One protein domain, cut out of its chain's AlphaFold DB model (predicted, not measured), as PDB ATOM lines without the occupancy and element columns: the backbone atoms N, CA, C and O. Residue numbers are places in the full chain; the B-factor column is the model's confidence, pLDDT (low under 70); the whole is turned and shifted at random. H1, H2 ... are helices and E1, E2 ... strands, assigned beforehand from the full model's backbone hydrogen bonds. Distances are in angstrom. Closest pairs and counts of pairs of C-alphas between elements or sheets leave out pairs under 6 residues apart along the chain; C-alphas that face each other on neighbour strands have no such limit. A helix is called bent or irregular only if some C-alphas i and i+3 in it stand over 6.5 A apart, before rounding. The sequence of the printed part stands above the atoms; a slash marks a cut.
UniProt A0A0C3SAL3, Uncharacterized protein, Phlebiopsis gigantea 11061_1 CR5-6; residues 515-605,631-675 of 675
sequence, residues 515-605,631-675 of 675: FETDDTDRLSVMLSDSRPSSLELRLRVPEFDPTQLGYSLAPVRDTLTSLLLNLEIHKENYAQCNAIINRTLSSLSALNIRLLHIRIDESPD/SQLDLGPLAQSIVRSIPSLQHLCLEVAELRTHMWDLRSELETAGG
ATOM      1  N   PHE A 515     -25.780 -29.847 -13.297       81.25
ATOM      2  CA  PHE A 515     -26.307 -28.912 -12.313       81.25
ATOM      3  C   PHE A 515     -27.817 -29.096 -12.222       81.25
ATOM      4  O   PHE A 515     -28.538 -28.773 -13.172       81.25
ATOM      5  N   GLU A 516     -28.287 -29.576 -11.080       80.12
ATOM      6  CA  GLU A 516     -29.708 -29.536 -10.757       80.12
ATOM      7  C   GLU A 516     -30.088 -28.140 -10.242       80.12
ATOM      8  O   GLU A 516     -29.241 -27.302  -9.919       80.12
ATOM      9  N   THR A 517     -31.384 -27.843 -10.144       75.31
ATOM     10  CA  THR A 517     -31.835 -26.556  -9.588       75.31
ATOM     11  C   THR A 517     -31.329 -26.338  -8.162       75.31
ATOM     12  O   THR A 517     -30.969 -25.215  -7.800       75.31
ATOM     13  N   ASP A 518     -31.226 -27.420  -7.391       82.50
ATOM     14  CA  ASP A 518     -30.810 -27.419  -5.987       82.50
ATOM     15  C   ASP A 518     -29.298 -27.167  -5.825       82.50
ATOM     16  O   ASP A 518     -28.827 -26.756  -4.762       82.50
ATOM     17  N   ASP A 519     -28.526 -27.310  -6.905       90.62
ATOM     18  CA  ASP A 519     -27.090 -27.042  -6.925       90.62
ATOM     19  C   ASP A 519     -26.750 -25.549  -7.000       90.62
ATOM     20  O   ASP A 519     -25.605 -25.152  -6.760       90.62
ATOM     21  N   THR A 520     -27.741 -24.700  -7.283       92.50
ATOM     22  CA  THR A 520     -27.590 -23.241  -7.363       92.50
ATOM     23  C   THR A 520     -26.996 -22.667  -6.072       92.50
ATOM     24  O   THR A 520     -26.031 -21.895  -6.114       92.50
ATOM     25  N   ASP A 521     -27.528 -23.078  -4.918       94.69
ATOM     26  CA  ASP A 521     -27.060 -22.601  -3.616       94.69
ATOM     27  C   ASP A 521     -25.658 -23.138  -3.290       94.69
ATOM     28  O   ASP A 521     -24.797 -22.386  -2.824       94.69
ATOM     29  N   ARG A 522     -25.379 -24.406  -3.620       95.25
ATOM     30  CA  ARG A 522     -24.052 -25.018  -3.432       95.25
ATOM     31  C   ARG A 522     -22.983 -24.330  -4.273       95.25
ATOM     32  O   ARG A 522     -21.899 -24.044  -3.762       95.25
ATOM     33  N   LEU A 523     -23.294 -24.025  -5.534       96.12
ATOM     34  CA  LEU A 523     -22.415 -23.288  -6.441       96.12
ATOM     35  C   LEU A 523     -22.116 -21.891  -5.891       96.12
ATOM     36  O   LEU A 523     -20.950 -21.513  -5.807       96.12
ATOM     37  N   SER A 524     -23.144 -21.160  -5.452       96.88
ATOM     38  CA  SER A 524     -22.987 -19.831  -4.845       96.88
ATOM     39  C   SER A 524     -22.066 -19.866  -3.618       96.88
ATOM     40  O   SER A 524     -21.082 -19.125  -3.530       96.88
ATOM     41  N   VAL A 525     -22.326 -20.792  -2.693       97.19
ATOM     42  CA  VAL A 525     -21.521 -20.969  -1.479       97.19
ATOM     43  C   VAL A 525     -20.067 -21.329  -1.818       97.19
ATOM     44  O   VAL A 525     -19.142 -20.695  -1.310       97.19
ATOM     45  N   MET A 526     -19.848 -22.282  -2.723       97.19
ATOM     46  CA  MET A 526     -18.508 -22.720  -3.135       97.19
ATOM     47  C   MET A 526     -17.712 -21.606  -3.840       97.19
ATOM     48  O   MET A 526     -16.511 -21.442  -3.597       97.19
ATOM     49  N   LEU A 527     -18.367 -20.789  -4.667       97.81
ATOM     50  CA  LEU A 527     -17.737 -19.642  -5.326       97.81
ATOM     51  C   LEU A 527     -17.381 -18.527  -4.335       97.81
ATOM     52  O   LEU A 527     -16.340 -17.883  -4.488       97.81
ATOM     53  N   SER A 528     -18.194 -18.329  -3.293       97.44
ATOM     54  CA  SER A 528     -17.894 -17.395  -2.200       97.44
ATOM     55  C   SER A 528     -16.616 -17.777  -1.440       97.44
ATOM     56  O   SER A 528     -15.814 -16.897  -1.088       97.44
ATOM     57  N   ASP A 529     -16.403 -19.082  -1.232       96.88
ATOM     58  CA  ASP A 529     -15.232 -19.619  -0.534       96.88
ATOM     59  C   ASP A 529     -13.957 -19.572  -1.393       96.88
ATOM     60  O   ASP A 529     -12.902 -19.141  -0.915       96.88
ATOM     61  N   SER A 530     -14.050 -19.986  -2.661       97.19
ATOM     62  CA  SER A 530     -12.892 -20.167  -3.557       97.19
ATOM     63  C   SER A 530     -12.488 -18.906  -4.333       97.19
ATOM     64  O   SER A 530     -11.316 -18.735  -4.689       97.19
ATOM     65  N   ARG A 531     -13.445 -18.005  -4.586       97.50
ATOM     66  CA  ARG A 531     -13.285 -16.716  -5.284       97.50
ATOM     67  C   ARG A 531     -12.458 -16.778  -6.582       97.50
ATOM     68  O   ARG A 531     -11.466 -16.044  -6.698       97.50
ATOM     69  N   PRO A 532     -12.832 -17.630  -7.557       98.12
ATOM     70  CA  PRO A 532     -12.112 -17.770  -8.815       98.12
ATOM     71  C   PRO A 532     -12.004 -16.470  -9.614       98.12
ATOM     72  O   PRO A 532     -12.912 -15.635  -9.616       98.12
ATOM     73  N   SER A 533     -10.894 -16.331 -10.346       98.31
ATOM     74  CA  SER A 533     -10.726 -15.292 -11.374       98.31
ATOM     75  C   SER A 533     -11.073 -15.760 -12.785       98.31
ATOM     76  O   SER A 533     -11.442 -14.937 -13.628       98.31
ATOM     77  N   SER A 534     -10.967 -17.066 -13.030       98.44
ATOM     78  CA  SER A 534     -11.419 -17.753 -14.232       98.44
ATOM     79  C   SER A 534     -12.278 -18.941 -13.825       98.44
ATOM     80  O   SER A 534     -11.872 -19.715 -12.956       98.44
ATOM     81  N   LEU A 535     -13.437 -19.084 -14.453       98.00
ATOM     82  CA  LEU A 535     -14.387 -20.154 -14.178       98.00
ATOM     83  C   LEU A 535     -14.746 -20.871 -15.477       98.00
ATOM     84  O   LEU A 535     -15.071 -20.217 -16.461       98.00
ATOM     85  N   GLU A 536     -14.702 -22.195 -15.465       97.44
ATOM     86  CA  GLU A 536     -15.221 -23.069 -16.512       97.44
ATOM     87  C   GLU A 536     -16.430 -23.837 -15.969       97.44
ATOM     88  O   GLU A 536     -16.332 -24.529 -14.953       97.44
ATOM     89  N   LEU A 537     -17.573 -23.681 -16.641       95.75
ATOM     90  CA  LEU A 537     -18.843 -24.325 -16.311       95.75
ATOM     91  C   LEU A 537     -19.334 -25.158 -17.487       95.75
ATOM     92  O   LEU A 537     -19.272 -24.716 -18.635       95.75
ATOM     93  N   ARG A 538     -19.903 -26.324 -17.183       93.38
ATOM     94  CA  ARG A 538     -20.676 -27.133 -18.126       93.38
ATOM     95  C   ARG A 538     -22.135 -27.155 -17.699       93.38
ATOM     96  O   ARG A 538     -22.441 -27.665 -16.632       93.38
ATOM     97  N   LEU A 539     -23.023 -26.569 -18.492       92.31
ATOM     98  CA  LEU A 539     -24.452 -26.497 -18.193       92.31
ATOM     99  C   LEU A 539     -25.232 -27.299 -19.224       92.31
ATOM    100  O   LEU A 539     -25.031 -27.117 -20.425       92.31
ATOM    101  N   ARG A 540     -26.170 -28.119 -18.754       90.31
ATOM    102  CA  ARG A 540     -27.109 -28.833 -19.613       90.31
ATOM    103  C   ARG A 540     -28.476 -28.166 -19.586       90.31
ATOM    104  O   ARG A 540     -28.929 -27.713 -18.534       90.31
ATOM    105  N   VAL A 541     -29.096 -28.046 -20.756       88.56
ATOM    106  CA  VAL A 541     -30.377 -27.353 -20.921       88.56
ATOM    107  C   VAL A 541     -31.413 -28.323 -21.501       88.56
ATOM    108  O   VAL A 541     -31.222 -28.809 -22.626       88.56
ATOM    109  N   PRO A 542     -32.542 -28.553 -20.798       88.25
ATOM    110  CA  PRO A 542     -33.214 -27.622 -19.882       88.25
ATOM    111  C   PRO A 542     -33.038 -27.888 -18.377       88.25
ATOM    112  O   PRO A 542     -33.706 -27.224 -17.588       88.25
ATOM    113  N   GLU A 543     -32.191 -28.834 -17.980       87.69
ATOM    114  CA  GLU A 543     -32.007 -29.271 -16.587       87.69
ATOM    115  C   GLU A 543     -31.599 -28.114 -15.671       87.69
ATOM    116  O   GLU A 543     -32.119 -27.978 -14.564       87.69
ATOM    117  N   PHE A 544     -30.726 -27.236 -16.168       88.62
ATOM    118  CA  PHE A 544     -30.331 -26.023 -15.472       88.62
ATOM    119  C   PHE A 544     -31.098 -24.802 -15.996       88.62
ATOM    120  O   PHE A 544     -31.070 -24.505 -17.194       88.62
ATOM    121  N   ASP A 545     -31.725 -24.036 -15.094       90.00
ATOM    122  CA  ASP A 545     -32.355 -22.754 -15.428       90.00
ATOM    123  C   ASP A 545     -31.288 -21.652 -15.590       90.00
ATOM    124  O   ASP A 545     -30.730 -21.172 -14.596       90.00
ATOM    125  N   PRO A 546     -31.035 -21.148 -16.814       88.06
ATOM    126  CA  PRO A 546     -29.988 -20.154 -17.041       88.06
ATOM    127  C   PRO A 546     -30.250 -18.805 -16.353       88.06
ATOM    128  O   PRO A 546     -29.342 -17.973 -16.242       88.06
ATOM    129  N   THR A 547     -31.482 -18.553 -15.895       89.06
ATOM    130  CA  THR A 547     -31.795 -17.340 -15.128       89.06
ATOM    131  C   THR A 547     -31.188 -17.367 -13.720       89.06
ATOM    132  O   THR A 547     -30.871 -16.308 -13.178       89.06
ATOM    133  N   GLN A 548     -30.914 -18.555 -13.173       92.62
ATOM    134  CA  GLN A 548     -30.290 -18.724 -11.856       92.62
ATOM    135  C   GLN A 548     -28.781 -18.462 -11.872       92.62
ATOM    136  O   GLN A 548     -28.205 -18.104 -10.846       92.62
ATOM    137  N   LEU A 549     -28.135 -18.545 -13.042       93.75
ATOM    138  CA  LEU A 549     -26.682 -18.389 -13.162       93.75
ATOM    139  C   LEU A 549     -26.175 -17.065 -12.570       93.75
ATOM    140  O   LEU A 549     -25.125 -17.023 -11.936       93.75
ATOM    141  N   GLY A 550     -26.928 -15.979 -12.748       94.81
ATOM    142  CA  GLY A 550     -26.548 -14.659 -12.238       94.81
ATOM    143  C   GLY A 550     -26.542 -14.603 -10.710       94.81
ATOM    144  O   GLY A 550     -25.669 -13.965 -10.124       94.81
ATOM    145  N   TYR A 551     -27.477 -15.311 -10.069       95.44
ATOM    146  CA  TYR A 551     -27.512 -15.459  -8.617       95.44
ATOM    147  C   TYR A 551     -26.340 -16.321  -8.129       95.44
ATOM    148  O   TYR A 551     -25.614 -15.888  -7.233       95.44
ATOM    149  N   SER A 552     -26.073 -17.463  -8.774       95.69
ATOM    150  CA  SER A 552     -24.951 -18.338  -8.399       95.69
ATOM    151  C   SER A 552     -23.588 -17.663  -8.546       95.69
ATOM    152  O   SER A 552     -22.685 -17.916  -7.756       95.69
ATOM    153  N   LEU A 553     -23.426 -16.787  -9.542       97.06
ATOM    154  CA  LEU A 553     -22.176 -16.063  -9.796       97.06
ATOM    155  C   LEU A 553     -22.053 -14.746  -9.013       97.06
ATOM    156  O   LEU A 553     -20.984 -14.129  -9.025       97.06
ATOM    157  N   ALA A 554     -23.100 -14.306  -8.307       97.25
ATOM    158  CA  ALA A 554     -23.079 -13.059  -7.542       97.25
ATOM    159  C   ALA A 554     -21.902 -12.951  -6.543       97.25
ATOM    160  O   ALA A 554     -21.303 -11.873  -6.476       97.25
ATOM    161  N   PRO A 555     -21.490 -14.021  -5.825       97.94
ATOM    162  CA  PRO A 555     -20.361 -13.963  -4.890       97.94
ATOM    163  C   PRO A 555     -19.003 -13.648  -5.534       97.94
ATOM    164  O   PRO A 555     -18.098 -13.168  -4.853       97.94
ATOM    165  N   VAL A 556     -18.853 -13.895  -6.839       97.62
ATOM    166  CA  VAL A 556     -17.602 -13.689  -7.595       97.62
ATOM    167  C   VAL A 556     -17.691 -12.541  -8.592       97.62
ATOM    168  O   VAL A 556     -16.807 -12.379  -9.430       97.62
ATOM    169  N   ARG A 557     -18.726 -11.701  -8.482       97.31
ATOM    170  CA  ARG A 557     -18.989 -10.572  -9.385       97.31
ATOM    171  C   ARG A 557     -17.774  -9.682  -9.645       97.31
ATOM    172  O   ARG A 557     -17.575  -9.239 -10.778       97.31
ATOM    173  N   ASP A 558     -16.985  -9.427  -8.604       96.81
ATOM    174  CA  ASP A 558     -15.852  -8.501  -8.652       96.81
ATOM    175  C   ASP A 558     -14.518  -9.188  -8.977       96.81
ATOM    176  O   ASP A 558     -13.562  -8.525  -9.382       96.81
ATOM    177  N   THR A 559     -14.426 -10.509  -8.792       97.00
ATOM    178  CA  THR A 559     -13.184 -11.275  -8.986       97.00
ATOM    179  C   THR A 559     -13.151 -12.022 -10.311       97.00
ATOM    180  O   THR A 559     -12.067 -12.218 -10.862       97.00
ATOM    181  N   LEU A 560     -14.312 -12.432 -10.824       98.19
ATOM    182  CA  LEU A 560     -14.434 -13.223 -12.038       98.19
ATOM    183  C   LEU A 560     -14.187 -12.353 -13.272       98.19
ATOM    184  O   LEU A 560     -14.971 -11.470 -13.610       98.19
ATOM    185  N   THR A 561     -13.087 -12.633 -13.963       98.00
ATOM    186  CA  THR A 561     -12.658 -11.902 -15.166       98.00
ATOM    187  C   THR A 561     -12.753 -12.737 -16.437       98.00
ATOM    188  O   THR A 561     -12.843 -12.170 -17.526       98.00
ATOM    189  N   SER A 562     -12.744 -14.063 -16.304       98.31
ATOM    190  CA  SER A 562     -12.788 -15.023 -17.403       98.31
ATOM    191  C   SER A 562     -13.866 -16.068 -17.125       98.31
ATOM    192  O   SER A 562     -13.895 -16.647 -16.040       98.31
ATOM    193  N   LEU A 563     -14.760 -16.293 -18.083       97.94
ATOM    194  CA  LEU A 563     -15.808 -17.305 -17.999       97.94
ATOM    195  C   LEU A 563     -15.788 -18.158 -19.267       97.94
ATOM    196  O   LEU A 563     -15.959 -17.635 -20.369       97.94
ATOM    197  N   LEU A 564     -15.591 -19.462 -19.101       97.19
ATOM    198  CA  LEU A 564     -15.809 -20.472 -20.126       97.19
ATOM    199  C   LEU A 564     -17.117 -21.190 -19.805       97.19
ATOM    200  O   LEU A 564     -17.292 -21.727 -18.714       97.19
ATOM    201  N   LEU A 565     -18.044 -21.171 -20.749       96.00
ATOM    202  CA  LEU A 565     -19.365 -21.747 -20.608       96.00
ATOM    203  C   LEU A 565     -19.587 -22.776 -21.711       96.00
ATOM    204  O   LEU A 565     -19.783 -22.403 -22.865       96.00
ATOM    205  N   ASN A 566     -19.571 -24.053 -21.353       95.00
ATOM    206  CA  ASN A 566     -19.983 -25.134 -22.237       95.00
ATOM    207  C   ASN A 566     -21.487 -25.373 -22.028       95.00
ATOM    208  O   ASN A 566     -21.910 -25.740 -20.935       95.00
ATOM    209  N   LEU A 567     -22.292 -25.118 -23.053       93.88
ATOM    210  CA  LEU A 567     -23.735 -25.327 -23.074       93.88
ATOM    211  C   LEU A 567     -24.038 -26.613 -23.844       93.88
ATOM    212  O   LEU A 567     -23.915 -26.638 -25.067       93.88
ATOM    213  N   GLU A 568     -24.467 -27.653 -23.139       92.81
ATOM    214  CA  GLU A 568     -24.989 -28.887 -23.727       92.81
ATOM    215  C   GLU A 568     -26.494 -28.730 -23.957       92.81
ATOM    216  O   GLU A 568     -27.289 -28.700 -23.012       92.81
ATOM    217  N   ILE A 569     -26.904 -28.598 -25.219       91.94
ATOM    218  CA  ILE A 569     -28.311 -28.372 -25.569       91.94
ATOM    219  C   ILE A 569     -28.904 -29.672 -26.107       91.94
ATOM    220  O   ILE A 569     -28.384 -30.258 -27.055       91.94
ATOM    221  N   HIS A 570     -30.019 -30.114 -25.522       90.75
ATOM    222  CA  HIS A 570     -30.787 -31.238 -26.057       90.75
ATOM    223  C   HIS A 570     -31.392 -30.901 -27.425       90.75
ATOM    224  O   HIS A 570     -31.886 -29.790 -27.635       90.75
ATOM    225  N   LYS A 571     -31.438 -31.887 -28.331       89.94
ATOM    226  CA  LYS A 571     -31.975 -31.735 -29.698       89.94
ATOM    227  C   LYS A 571     -33.369 -31.111 -29.746       89.94
ATOM    228  O   LYS A 571     -33.662 -30.292 -30.616       89.94
ATOM    229  N   GLU A 572     -34.220 -31.451 -28.783       89.94
ATOM    230  CA  GLU A 572     -35.590 -30.935 -28.666       89.94
ATOM    231  C   GLU A 572     -35.644 -29.418 -28.403       89.94
ATOM    232  O   GLU A 572     -36.623 -28.751 -28.738       89.94
ATOM    233  N   ASN A 573     -34.563 -28.849 -27.862       90.06
ATOM    234  CA  ASN A 573     -34.457 -27.445 -27.475       90.06
ATOM    235  C   ASN A 573     -33.680 -26.584 -28.478       90.06
ATOM    236  O   ASN A 573     -33.499 -25.387 -28.241       90.06
ATOM    237  N   TYR A 574     -33.268 -27.127 -29.626       91.25
ATOM    238  CA  TYR A 574     -32.530 -26.365 -30.641       91.25
ATOM    239  C   TYR A 574     -33.286 -25.134 -31.142       91.25
ATOM    240  O   TYR A 574     -32.696 -24.061 -31.274       91.25
ATOM    241  N   ALA A 575     -34.609 -25.231 -31.291       89.25
ATOM    242  CA  ALA A 575     -35.448 -24.084 -31.644       89.25
ATOM    243  C   ALA A 575     -35.421 -22.956 -30.587       89.25
ATOM    244  O   ALA A 575     -35.687 -21.797 -30.905       89.25
ATOM    245  N   GLN A 576     -35.085 -23.276 -29.332       90.81
ATOM    246  CA  GLN A 576     -35.040 -22.341 -28.203       90.81
ATOM    247  C   GLN A 576     -33.618 -21.880 -27.851       90.81
ATOM    248  O   GLN A 576     -33.466 -21.040 -26.964       90.81
ATOM    249  N   CYS A 577     -32.585 -22.365 -28.550       90.62
ATOM    250  CA  CYS A 577     -31.175 -22.082 -28.261       90.62
ATOM    251  C   CYS A 577     -30.891 -20.573 -28.105       90.62
ATOM    252  O   CYS A 577     -30.358 -20.134 -27.088       90.62
ATOM    253  N   ASN A 578     -31.378 -19.744 -29.035       89.69
ATOM    254  CA  ASN A 578     -31.245 -18.283 -28.941       89.69
ATOM    255  C   ASN A 578     -31.900 -17.693 -27.682       89.69
ATOM    256  O   ASN A 578     -31.372 -16.759 -27.080       89.69
ATOM    257  N   ALA A 579     -33.061 -18.211 -27.276       91.75
ATOM    258  CA  ALA A 579     -33.758 -17.734 -26.085       91.75
ATOM    259  C   ALA A 579     -33.002 -18.123 -24.806       91.75
ATOM    260  O   ALA A 579     -32.860 -17.296 -23.906       91.75
ATOM    261  N   ILE A 580     -32.481 -19.350 -24.755       92.12
ATOM    262  CA  ILE A 580     -31.642 -19.876 -23.669       92.12
ATOM    263  C   ILE A 580     -30.382 -19.020 -23.513       92.12
ATOM    264  O   ILE A 580     -30.093 -18.537 -22.414       92.12
ATOM    265  N   ILE A 581     -29.675 -18.752 -24.615       92.69
ATOM    266  CA  ILE A 581     -28.467 -17.924 -24.592       92.69
ATOM    267  C   ILE A 581     -28.810 -16.507 -24.127       92.69
ATOM    268  O   ILE A 581     -28.195 -16.016 -23.190       92.69
ATOM    269  N   ASN A 582     -29.848 -15.865 -24.673       93.06
ATOM    270  CA  ASN A 582     -30.228 -14.510 -24.252       93.06
ATOM    271  C   ASN A 582     -30.615 -14.418 -22.761       93.06
ATOM    272  O   ASN A 582     -30.286 -13.425 -22.105       93.06
ATOM    273  N   ARG A 583     -31.273 -15.444 -22.201       93.88
ATOM    274  CA  ARG A 583     -31.534 -15.525 -20.750       93.88
ATOM    275  C   ARG A 583     -30.232 -15.622 -19.962       93.88
ATOM    276  O   ARG A 583     -30.036 -14.842 -19.036       93.88
ATOM    277  N   THR A 584     -29.324 -16.496 -20.393       93.50
ATOM    278  CA  THR A 584     -27.984 -16.642 -19.807       93.50
ATOM    279  C   THR A 584     -27.241 -15.303 -19.799       93.50
ATOM    280  O   THR A 584     -26.747 -14.865 -18.767       93.50
ATOM    281  N   LEU A 585     -27.222 -14.590 -20.928       93.75
ATOM    282  CA  LEU A 585     -26.537 -13.302 -21.065       93.75
ATOM    283  C   LEU A 585     -27.136 -12.211 -20.185       93.75
ATOM    284  O   LEU A 585     -26.403 -11.400 -19.621       93.75
ATOM    285  N   SER A 586     -28.461 -12.207 -20.036       95.00
ATOM    286  CA  SER A 586     -29.142 -11.277 -19.134       95.00
ATOM    287  C   SER A 586     -28.652 -11.472 -17.696       95.00
ATOM    288  O   SER A 586     -28.339 -10.490 -17.022       95.00
ATOM    289  N   SER A 587     -28.478 -12.726 -17.269       94.50
ATOM    290  CA  SER A 587     -27.923 -13.084 -15.961       94.50
ATOM    291  C   SER A 587     -26.449 -12.691 -15.790       94.50
ATOM    292  O   SER A 587     -26.029 -12.344 -14.687       94.50
ATOM    293  N   LEU A 588     -25.658 -12.708 -16.870       96.44
ATOM    294  CA  LEU A 588     -24.227 -12.367 -16.847       96.44
ATOM    295  C   LEU A 588     -23.948 -10.855 -16.918       96.44
ATOM    296  O   LEU A 588     -22.847 -10.425 -16.579       96.44
ATOM    297  N   SER A 589     -24.929 -10.039 -17.318       96.12
ATOM    298  CA  SER A 589     -24.770  -8.591 -17.551       96.12
ATOM    299  C   SER A 589     -24.262  -7.792 -16.341       96.12
ATOM    300  O   SER A 589     -23.652  -6.734 -16.497       96.12
ATOM    301  N   ALA A 590     -24.487  -8.293 -15.123       95.44
ATOM    302  CA  ALA A 590     -24.034  -7.651 -13.893       95.44
ATOM    303  C   ALA A 590     -22.552  -7.920 -13.560       95.44
ATOM    304  O   ALA A 590     -22.008  -7.247 -12.677       95.44
ATOM    305  N   LEU A 591     -21.912  -8.892 -14.218       96.25
ATOM    306  CA  LEU A 591     -20.561  -9.368 -13.912       96.25
ATOM    307  C   LEU A 591     -19.485  -8.575 -14.673       96.25
ATOM    308  O   LEU A 591     -19.701  -8.072 -15.777       96.25
ATOM    309  N   ASN A 592     -18.282  -8.488 -14.105       96.25
ATOM    310  CA  ASN A 592     -17.159  -7.773 -14.720       96.25
ATOM    311  C   ASN A 592     -16.295  -8.680 -15.625       96.25
ATOM    312  O   ASN A 592     -15.064  -8.686 -15.536       96.25
ATOM    313  N   ILE A 593     -16.950  -9.472 -16.480       97.81
ATOM    314  CA  ILE A 593     -16.295 -10.461 -17.342       97.81
ATOM    315  C   ILE A 593     -15.572  -9.753 -18.490       97.81
ATOM    316  O   ILE A 593     -16.183  -9.027 -19.268       97.81
ATOM    317  N   ARG A 594     -14.269 -10.007 -18.631       97.62
ATOM    318  CA  ARG A 594     -13.433  -9.487 -19.726       97.62
ATOM    319  C   ARG A 594     -13.258 -10.495 -20.852       97.62
ATOM    320  O   ARG A 594     -13.164 -10.092 -22.007       97.62
ATOM    321  N   LEU A 595     -13.206 -11.780 -20.516       97.81
ATOM    322  CA  LEU A 595     -13.125 -12.875 -21.473       97.81
ATOM    323  C   LEU A 595     -14.330 -13.786 -21.278       97.81
ATOM    324  O   LEU A 595     -14.513 -14.343 -20.198       97.81
ATOM    325  N   LEU A 596     -15.127 -13.942 -22.329       97.56
ATOM    326  CA  LEU A 596     -16.227 -14.894 -22.369       97.56
ATOM    327  C   LEU A 596     -15.988 -15.867 -23.518       97.56
ATOM    328  O   LEU A 596     -15.892 -15.464 -24.678       97.56
ATOM    329  N   HIS A 597     -15.894 -17.146 -23.188       97.19
ATOM    330  CA  HIS A 597     -15.880 -18.225 -24.159       97.19
ATOM    331  C   HIS A 597     -17.168 -19.022 -23.993       97.19
ATOM    332  O   HIS A 597     -17.386 -19.606 -22.939       97.19
ATOM    333  N   ILE A 598     -18.028 -19.028 -25.009       96.12
ATOM    334  CA  ILE A 598     -19.215 -19.884 -25.030       96.12
ATOM    335  C   ILE A 598     -18.973 -20.986 -26.045       96.12
ATOM    336  O   ILE A 598     -18.755 -20.711 -27.226       96.12
ATOM    337  N   ARG A 599     -19.049 -22.223 -25.581       95.06
ATOM    338  CA  ARG A 599     -19.056 -23.407 -26.419       95.06
ATOM    339  C   ARG A 599     -20.441 -24.029 -26.360       95.06
ATOM    340  O   ARG A 599     -20.996 -24.188 -25.283       95.06
ATOM    341  N   ILE A 600     -21.019 -24.331 -27.511       94.44
ATOM    342  CA  ILE A 600     -22.339 -24.946 -27.628       94.44
ATOM    343  C   ILE A 600     -22.124 -26.336 -28.200       94.44
ATOM    344  O   ILE A 600     -21.744 -26.475 -29.363       94.44
ATOM    345  N   ASP A 601     -22.360 -27.348 -27.381       92.94
ATOM    346  CA  ASP A 601     -22.262 -28.742 -27.779       92.94
ATOM    347  C   ASP A 601     -23.667 -29.348 -27.910       92.94
ATOM    348  O   ASP A 601     -24.608 -28.998 -27.188       92.94
ATOM    349  N   GLU A 602     -23.810 -30.269 -28.859       90.06
ATOM    350  CA  GLU A 602     -24.937 -31.194 -28.865       90.06
ATOM    351  C   GLU A 602     -24.799 -32.080 -27.628       90.06
ATOM    352  O   GLU A 602     -23.771 -32.744 -27.461       90.06
ATOM    353  N   SER A 603     -25.814 -32.066 -26.754       85.94
ATOM    354  CA  SER A 603     -25.867 -33.020 -25.647       85.94
ATOM    355  C   SER A 603     -25.746 -34.413 -26.266       85.94
ATOM    356  O   SER A 603     -26.518 -34.710 -27.188       85.94
ATOM    357  N   PRO A 604     -24.773 -35.251 -25.854       82.00
ATOM    358  CA  PRO A 604     -24.764 -36.630 -26.296       82.00
ATOM    359  C   PRO A 604     -26.113 -37.170 -25.855       82.00
ATOM    360  O   PRO A 604     -26.366 -37.173 -24.650       82.00
ATOM    361  N   ASP A 605     -26.993 -37.503 -26.817       72.00
ATOM    362  CA  ASP A 605     -28.313 -38.060 -26.517       72.00
ATOM    363  C   ASP A 605     -28.084 -39.011 -25.357       72.00
ATOM    364  O   ASP A 605     -27.197 -39.868 -25.465       72.00
ATOM    365  N   SER A 631     -26.446 -25.994 -36.846       85.75
ATOM    366  CA  SER A 631     -25.894 -25.288 -38.012       85.75
ATOM    367  C   SER A 631     -26.702 -24.076 -38.482       85.75
ATOM    368  O   SER A 631     -26.171 -23.246 -39.218       85.75
ATOM    369  N   GLN A 632     -27.962 -23.941 -38.061       88.00
ATOM    370  CA  GLN A 632     -28.796 -22.776 -38.370       88.00
ATOM    371  C   GLN A 632     -28.571 -21.594 -37.413       88.00
ATOM    372  O   GLN A 632     -29.171 -20.535 -37.606       88.00
ATOM    373  N   LEU A 633     -27.737 -21.751 -36.378       88.38
ATOM    374  CA  LEU A 633     -27.445 -20.690 -35.422       88.38
ATOM    375  C   LEU A 633     -26.581 -19.603 -36.079       88.38
ATOM    376  O   LEU A 633     -25.413 -19.825 -36.398       88.38
ATOM    377  N   ASP A 634     -27.146 -18.410 -36.265       90.50
ATOM    378  CA  ASP A 634     -26.393 -17.269 -36.785       90.50
ATOM    379  C   ASP A 634     -25.513 -16.660 -35.681       90.50
ATOM    380  O   ASP A 634     -25.978 -15.936 -34.793       90.50
ATOM    381  N   LEU A 635     -24.216 -16.974 -35.741       92.12
ATOM    382  CA  LEU A 635     -23.226 -16.534 -34.758       92.12
ATOM    383  C   LEU A 635     -23.000 -15.018 -34.772       92.12
ATOM    384  O   LEU A 635     -22.591 -14.466 -33.753       92.12
ATOM    385  N   GLY A 636     -23.275 -14.329 -35.887       92.75
ATOM    386  CA  GLY A 636     -23.046 -12.886 -36.008       92.75
ATOM    387  C   GLY A 636     -23.972 -12.058 -35.104       92.75
ATOM    388  O   GLY A 636     -23.487 -11.358 -34.210       92.75
ATOM    389  N   PRO A 637     -25.303 -12.136 -35.284       93.62
ATOM    390  CA  PRO A 637     -26.280 -11.496 -34.409       93.62
ATOM    391  C   PRO A 637     -26.150 -11.940 -32.951       93.62
ATOM    392  O   PRO A 637     -26.312 -11.114 -32.051       93.62
ATOM    393  N   LEU A 638     -25.820 -13.215 -32.712       92.62
ATOM    394  CA  LEU A 638     -25.581 -13.728 -31.367       92.62
ATOM    395  C   LEU A 638     -24.384 -13.033 -30.707       92.62
ATOM    396  O   LEU A 638     -24.530 -12.496 -29.611       92.62
ATOM    397  N   ALA A 639     -23.236 -12.960 -31.389       94.69
ATOM    398  CA  ALA A 639     -22.057 -12.252 -30.900       94.69
ATOM    399  C   ALA A 639     -22.364 -10.777 -30.598       94.69
ATOM    400  O   ALA A 639     -22.028 -10.281 -29.524       94.69
ATOM    401  N   GLN A 640     -23.085 -10.087 -31.487       94.00
ATOM    402  CA  GLN A 640     -23.496  -8.697 -31.251       94.00
ATOM    403  C   GLN A 640     -24.415  -8.547 -30.029       94.00
ATOM    404  O   GLN A 640     -24.293  -7.564 -29.297       94.00
ATOM    405  N   SER A 641     -25.327  -9.500 -29.803       94.50
ATOM    406  CA  SER A 641     -26.181  -9.530 -28.609       94.50
ATOM    407  C   SER A 641     -25.331  -9.650 -27.339       94.50
ATOM    408  O   SER A 641     -25.466  -8.834 -26.430       94.50
ATOM    409  N   ILE A 642     -24.373 -10.584 -27.325       94.75
ATOM    410  CA  ILE A 642     -23.458 -10.827 -26.198       94.75
ATOM    411  C   ILE A 642     -22.671  -9.569 -25.830       94.75
ATOM    412  O   ILE A 642     -22.661  -9.157 -24.669       94.75
ATOM    413  N   VAL A 643     -22.052  -8.933 -26.825       95.88
ATOM    414  CA  VAL A 643     -21.237  -7.724 -26.632       95.88
ATOM    415  C   VAL A 643     -22.073  -6.572 -26.073       95.88
ATOM    416  O   VAL A 643     -21.608  -5.825 -25.215       95.88
ATOM    417  N   ARG A 644     -23.327  -6.431 -26.518       95.69
ATOM    418  CA  ARG A 644     -24.241  -5.403 -25.994       95.69
ATOM    419  C   ARG A 644     -24.697  -5.701 -24.567       95.69
ATOM    420  O   ARG A 644     -24.883  -4.765 -23.793       95.69
ATOM    421  N   SER A 645     -24.892  -6.973 -24.229       96.25
ATOM    422  CA  SER A 645     -25.358  -7.399 -22.905       96.25
ATOM    423  C   SER A 645     -24.281  -7.331 -21.824       96.25
ATOM    424  O   SER A 645     -24.632  -7.196 -20.653       96.25
ATOM    425  N   ILE A 646     -22.994  -7.414 -22.182       96.75
ATOM    426  CA  ILE A 646     -21.874  -7.438 -21.228       96.75
ATOM    427  C   ILE A 646     -20.880  -6.319 -21.584       96.75
ATOM    428  O   ILE A 646     -19.904  -6.554 -22.295       96.75
ATOM    429  N   PRO A 647     -21.088  -5.084 -21.083       95.50
ATOM    430  CA  PRO A 647     -20.260  -3.930 -21.452       95.50
ATOM    431  C   PRO A 647     -18.783  -4.034 -21.039       95.50
ATOM    432  O   PRO A 647     -17.940  -3.316 -21.567       95.50
ATOM    433  N   SER A 648     -18.468  -4.890 -20.064       96.44
ATOM    434  CA  SER A 648     -17.110  -5.161 -19.573       96.44
ATOM    435  C   SER A 648     -16.296  -6.073 -20.501       96.44
ATOM    436  O   SER A 648     -15.078  -6.194 -20.321       96.44
ATOM    437  N   LEU A 649     -16.946  -6.690 -21.494       97.62
ATOM    438  CA  LEU A 649     -16.362  -7.720 -22.341       97.62
ATOM    439  C   LEU A 649     -15.308  -7.155 -23.297       97.62
ATOM    440  O   LEU A 649     -15.517  -6.151 -23.971       97.62
ATOM    441  N   GLN A 650     -14.163  -7.832 -23.369       96.81
ATOM    442  CA  GLN A 650     -13.026  -7.460 -24.219       96.81
ATOM    443  C   GLN A 650     -12.741  -8.527 -25.276       96.81
ATOM    444  O   GLN A 650     -12.390  -8.193 -26.405       96.81
ATOM    445  N   HIS A 651     -12.921  -9.799 -24.916       96.75
ATOM    446  CA  HIS A 651     -12.681 -10.942 -25.788       96.75
ATOM    447  C   HIS A 651     -13.894 -11.869 -25.772       96.75
ATOM    448  O   HIS A 651     -14.353 -12.270 -24.699       96.75
ATOM    449  N   LEU A 652     -14.385 -12.216 -26.963       96.12
ATOM    450  CA  LEU A 652     -15.480 -13.161 -27.152       96.12
ATOM    451  C   LEU A 652     -15.015 -14.313 -28.047       96.12
ATOM    452  O   LEU A 652     -14.585 -14.094 -29.181       96.12
ATOM    453  N   CYS A 653     -15.137 -15.538 -27.548       96.38
ATOM    454  CA  CYS A 653     -14.972 -16.752 -28.340       96.38
ATOM    455  C   CYS A 653     -16.311 -17.486 -28.389       96.38
ATOM    456  O   CYS A 653     -16.907 -17.730 -27.338       96.38
ATOM    457  N   LEU A 654     -16.786 -17.809 -29.595       95.06
ATOM    458  CA  LEU A 654     -17.944 -18.677 -29.788       95.06
ATOM    459  C   LEU A 654     -17.510 -19.921 -30.551       95.06
ATOM    460  O   LEU A 654     -16.966 -19.842 -31.658       95.06
ATOM    461  N   GLU A 655     -17.794 -21.065 -29.954       94.50
ATOM    462  CA  GLU A 655     -17.583 -22.375 -30.542       94.50
ATOM    463  C   GLU A 655     -18.924 -23.106 -30.588       94.50
ATOM    464  O   GLU A 655     -19.689 -23.090 -29.628       94.50
ATOM    465  N   VAL A 656     -19.234 -23.731 -31.719       92.69
ATOM    466  CA  VAL A 656     -20.377 -24.635 -31.846       92.69
ATOM    467  C   VAL A 656     -19.821 -25.957 -32.336       92.69
ATOM    468  O   VAL A 656     -19.084 -25.967 -33.327       92.69
ATOM    469  N   ALA A 657     -20.139 -27.046 -31.638       83.88
ATOM    470  CA  ALA A 657     -19.700 -28.383 -32.005       83.88
ATOM    471  C   ALA A 657     -19.968 -28.656 -33.490       83.88
ATOM    472  O   ALA A 657     -20.986 -28.243 -34.041       83.88
ATOM    473  N   GLU A 658     -19.020 -29.334 -34.140       70.00
ATOM    474  CA  GLU A 658     -19.045 -29.667 -35.576       70.00
ATOM    475  C   GLU A 658     -18.900 -28.480 -36.552       70.00
ATOM    476  O   GLU A 658     -18.761 -28.694 -37.761       70.00
ATOM    477  N   LEU A 659     -18.852 -27.238 -36.060       64.44
ATOM    478  CA  LEU A 659     -18.663 -26.027 -36.863       64.44
ATOM    479  C   LEU A 659     -17.315 -25.351 -36.579       64.44
ATOM    480  O   LEU A 659     -16.511 -25.780 -35.756       64.44
ATOM    481  N   ARG A 660     -17.024 -24.295 -37.344       67.12
ATOM    482  CA  ARG A 660     -15.791 -23.509 -37.210       67.12
ATOM    483  C   ARG A 660     -15.805 -22.721 -35.897       67.12
ATOM    484  O   ARG A 660     -16.810 -22.103 -35.565       67.12
ATOM    485  N   THR A 661     -14.669 -22.667 -35.208       77.12
ATOM    486  CA  THR A 661     -14.440 -21.741 -34.091       77.12
ATOM    487  C   THR A 661     -14.344 -20.309 -34.616       77.12
ATOM    488  O   THR A 661     -13.603 -20.046 -35.570       77.12
ATOM    489  N   HIS A 662     -15.057 -19.376 -33.984       76.12
ATOM    490  CA  HIS A 662     -14.967 -17.954 -34.295       76.12
ATOM    491  C   HIS A 662     -14.502 -17.169 -33.063       76.12
ATOM    492  O   HIS A 662     -15.046 -17.306 -31.967       76.12
ATOM    493  N   MET A 663     -13.477 -16.340 -33.252       77.06
ATOM    494  CA  MET A 663     -12.878 -15.520 -32.202       77.06
ATOM    495  C   MET A 663     -12.965 -14.049 -32.605       77.06
ATOM    496  O   MET A 663     -12.536 -13.689 -33.703       77.06
ATOM    497  N   TRP A 664     -13.500 -13.212 -31.718       83.88
ATOM    498  CA  TRP A 664     -13.626 -11.767 -31.910       83.88
ATOM    499  C   TRP A 664     -12.758 -11.020 -30.894       83.88
ATOM    500  O   TRP A 664     -12.889 -11.212 -29.681       83.88
ATOM    501  N   ASP A 665     -11.896 -10.134 -31.398       82.62
ATOM    502  CA  ASP A 665     -11.172  -9.151 -30.590       82.62
ATOM    503  C   ASP A 665     -11.865  -7.788 -30.698       82.62
ATOM    504  O   ASP A 665     -11.652  -7.022 -31.643       82.62
ATOM    505  N   LEU A 666     -12.712  -7.495 -29.708       82.56
ATOM    506  CA  LEU A 666     -13.603  -6.331 -29.709       82.56
ATOM    507  C   LEU A 666     -12.846  -5.005 -29.622       82.56
ATOM    508  O   LEU A 666     -13.375  -3.963 -30.011       82.56
ATOM    509  N   ARG A 667     -11.603  -5.026 -29.126       77.06
ATOM    510  CA  ARG A 667     -10.780  -3.815 -29.047       77.06
ATOM    511  C   ARG A 667     -10.428  -3.301 -30.438       77.06
ATOM    512  O   ARG A 667     -10.544  -2.106 -30.683       77.06
ATOM    513  N   SER A 668     -10.076  -4.207 -31.348       73.19
ATOM    514  CA  SER A 668      -9.709  -3.847 -32.721       73.19
ATOM    515  C   SER A 668     -10.887  -3.250 -33.503       73.19
ATOM    516  O   SER A 668     -10.717  -2.279 -34.237       73.19
ATOM    517  N   GLU A 669     -12.102  -3.764 -33.291       70.56
ATOM    518  CA  GLU A 669     -13.300  -3.275 -33.980       70.56
ATOM    519  C   GLU A 669     -13.735  -1.889 -33.479       70.56
ATOM    520  O   GLU A 669     -14.067  -1.019 -34.290       70.56
ATOM    521  N   LEU A 670     -13.670  -1.642 -32.165       60.66
ATOM    522  CA  LEU A 670     -13.976  -0.330 -31.581       60.66
ATOM    523  C   LEU A 670     -12.995   0.756 -32.042       60.66
ATOM    524  O   LEU A 670     -13.414   1.890 -32.277       60.66
ATOM    525  N   GLU A 671     -11.717   0.416 -32.223       69.69
ATOM    526  CA  GLU A 671     -10.722   1.340 -32.781       69.69
ATOM    527  C   GLU A 671     -11.019   1.687 -34.250       69.69
ATOM    528  O   GLU A 671     -10.848   2.836 -34.651       69.69
ATOM    529  N   THR A 672     -11.529   0.737 -35.042       68.12
ATOM    530  CA  THR A 672     -11.889   0.987 -36.451       68.12
ATOM    531  C   THR A 672     -13.226   1.701 -36.653       68.12
ATOM    532  O   THR A 672     -13.389   2.385 -37.656       68.12
ATOM    533  N   ALA A 673     -14.181   1.564 -35.727       59.53
ATOM    534  CA  ALA A 673     -15.489   2.223 -35.814       59.53
ATOM    535  C   ALA A 673     -15.482   3.668 -35.276       59.53
ATOM    536  O   ALA A 673     -16.437   4.415 -35.497       59.53
ATOM    537  N   GLY A 674     -14.431   4.047 -34.545       49.47
ATOM    538  CA  GLY A 674     -14.234   5.387 -33.986       49.47
ATOM    539  C   GLY A 674     -13.410   6.349 -34.852       49.47
ATOM    540  O   GLY A 674     -13.158   7.468 -34.397       49.47
ATOM    541  N   GLY A 675     -12.978   5.941 -36.051       37.03
ATOM    542  CA  GLY A 675     -12.291   6.777 -37.049       37.03
ATOM    543  C   GLY A 675     -13.127   6.947 -38.308       37.03
ATOM    544  O   GLY A 675     -13.034   8.038 -38.913       37.03
TER     545      GLY A 675
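Overview. This is residues 515 to 605 and 631 to 675 of the 675 residues of an uncharacterized protein of Phlebiopsis gigantea 11061_1 CR5-6 (UniProt A0A0C3SAL3). A twisted five-stranded sheet has one bare face and, over its other face, helices H3 and H4; H2 and H1, side by side, continue from H3 past the E1 edge, and beyond the E5 edge residues 669 to 675, of which 669 to 673 belong to H5, stick out. The printed part has 136 residues, with five named helices and five named strands in the order H1 E1 H2 E2 H3 E3 H4 E4 E5 H5. The sheet is mixed, in the order E1 E2 E3 E4 E5, and the class is mixed, helices and strands. The whole is compact, with a radius of gyration of the C-alphas of 14.9 A, and its outline is flat, 49 by 36 by 19 A.

Along the chain. H1, residues 519 to 530, is 16.1 A long and begins at C-alpha 519 (-27.090, -27.042, -6.925). E1, residues 534 to 541, is 22.3 A long. H2, residues 549 to 556, is 11.6 A long and irregular, with C-alphas 552 and 555 7.2 A apart. E2, residues 562 to 569, is 22.0 A long. H3, residues 571 to 588, is 24.5 A long and irregular, with C-alphas 575 and 578 7.7 A apart and a kink of 60 degrees near residue 578. E3, residues 595 to 602, is 23.0 A long. H4, residues 635 to 645, is 15.1 A long. E4, residues 651 to 656, is 16.8 A long, and E5, residues 662 to 665, 10.3 A. H5, residues 666 to 673, is 10.7 A long and ends at C-alpha 673 (-15.489, 2.223, -35.814).

Arrangement. E1 and E2 are parallel, with N 537 and O 564 2.9 A apart, within hydrogen-bond range. E2 and E3 are parallel, with N 567 and O 599 at 2.7 A, and E3 and E4 are parallel, with N 600 and O 655 at 2.8 A. E4 and E5 form an antiparallel hairpin, with N 664 and O 652 at 2.9 A. E1, H2, E2 and E2, H3, E3 are strand-helix-strand units, parallel neighbour strands with a helix between, each with a right-handed crossover. H3 and H4 are on the same face, making two layers, a sheet with helices on one face. H3 lies over E2 at a height of 8.0 A over the sheet and runs along the strands, at 21 degrees to E2 on the local plane. H4, at a height of 10.1 A, lies over E4 and only just over E5, on which 3 of its C-alphas fall, and runs slantwise to the strands, at 39 degrees to E4 on the local plane. H3 and H4 touch, closest at the C-alphas of Leu 585 and Ser 645, 6.3 A. H3 touches H2 with residues 584 to 588 alone, closest at the C-alphas of Gly 550 and Ser 587, 4.3 A. H1 and H2 touch at a shallow tilt of 17 degrees, the same way, closest at the C-alphas of Ser 524 and Ser 552, 4.3 A. In H1, H4 and H5 every O i to N i+4 pair is within hydrogen-bond range; in H2 2 of 4 are, in H3 10 of 14.

Size, cuts and confidence. The C-alphas farthest apart, those of Asp 518 and Gly 675, are 49.8 A apart. Residues 606 to 630 are not printed, and C-alphas 605 and 631 are 17.4 A apart across this cut, in the link from E3 to H4. Of the links that are printed whole, none is long. The mean pLDDT of the printed part is 90.2; residues 659 to 660 and 670 to 675 are under 70.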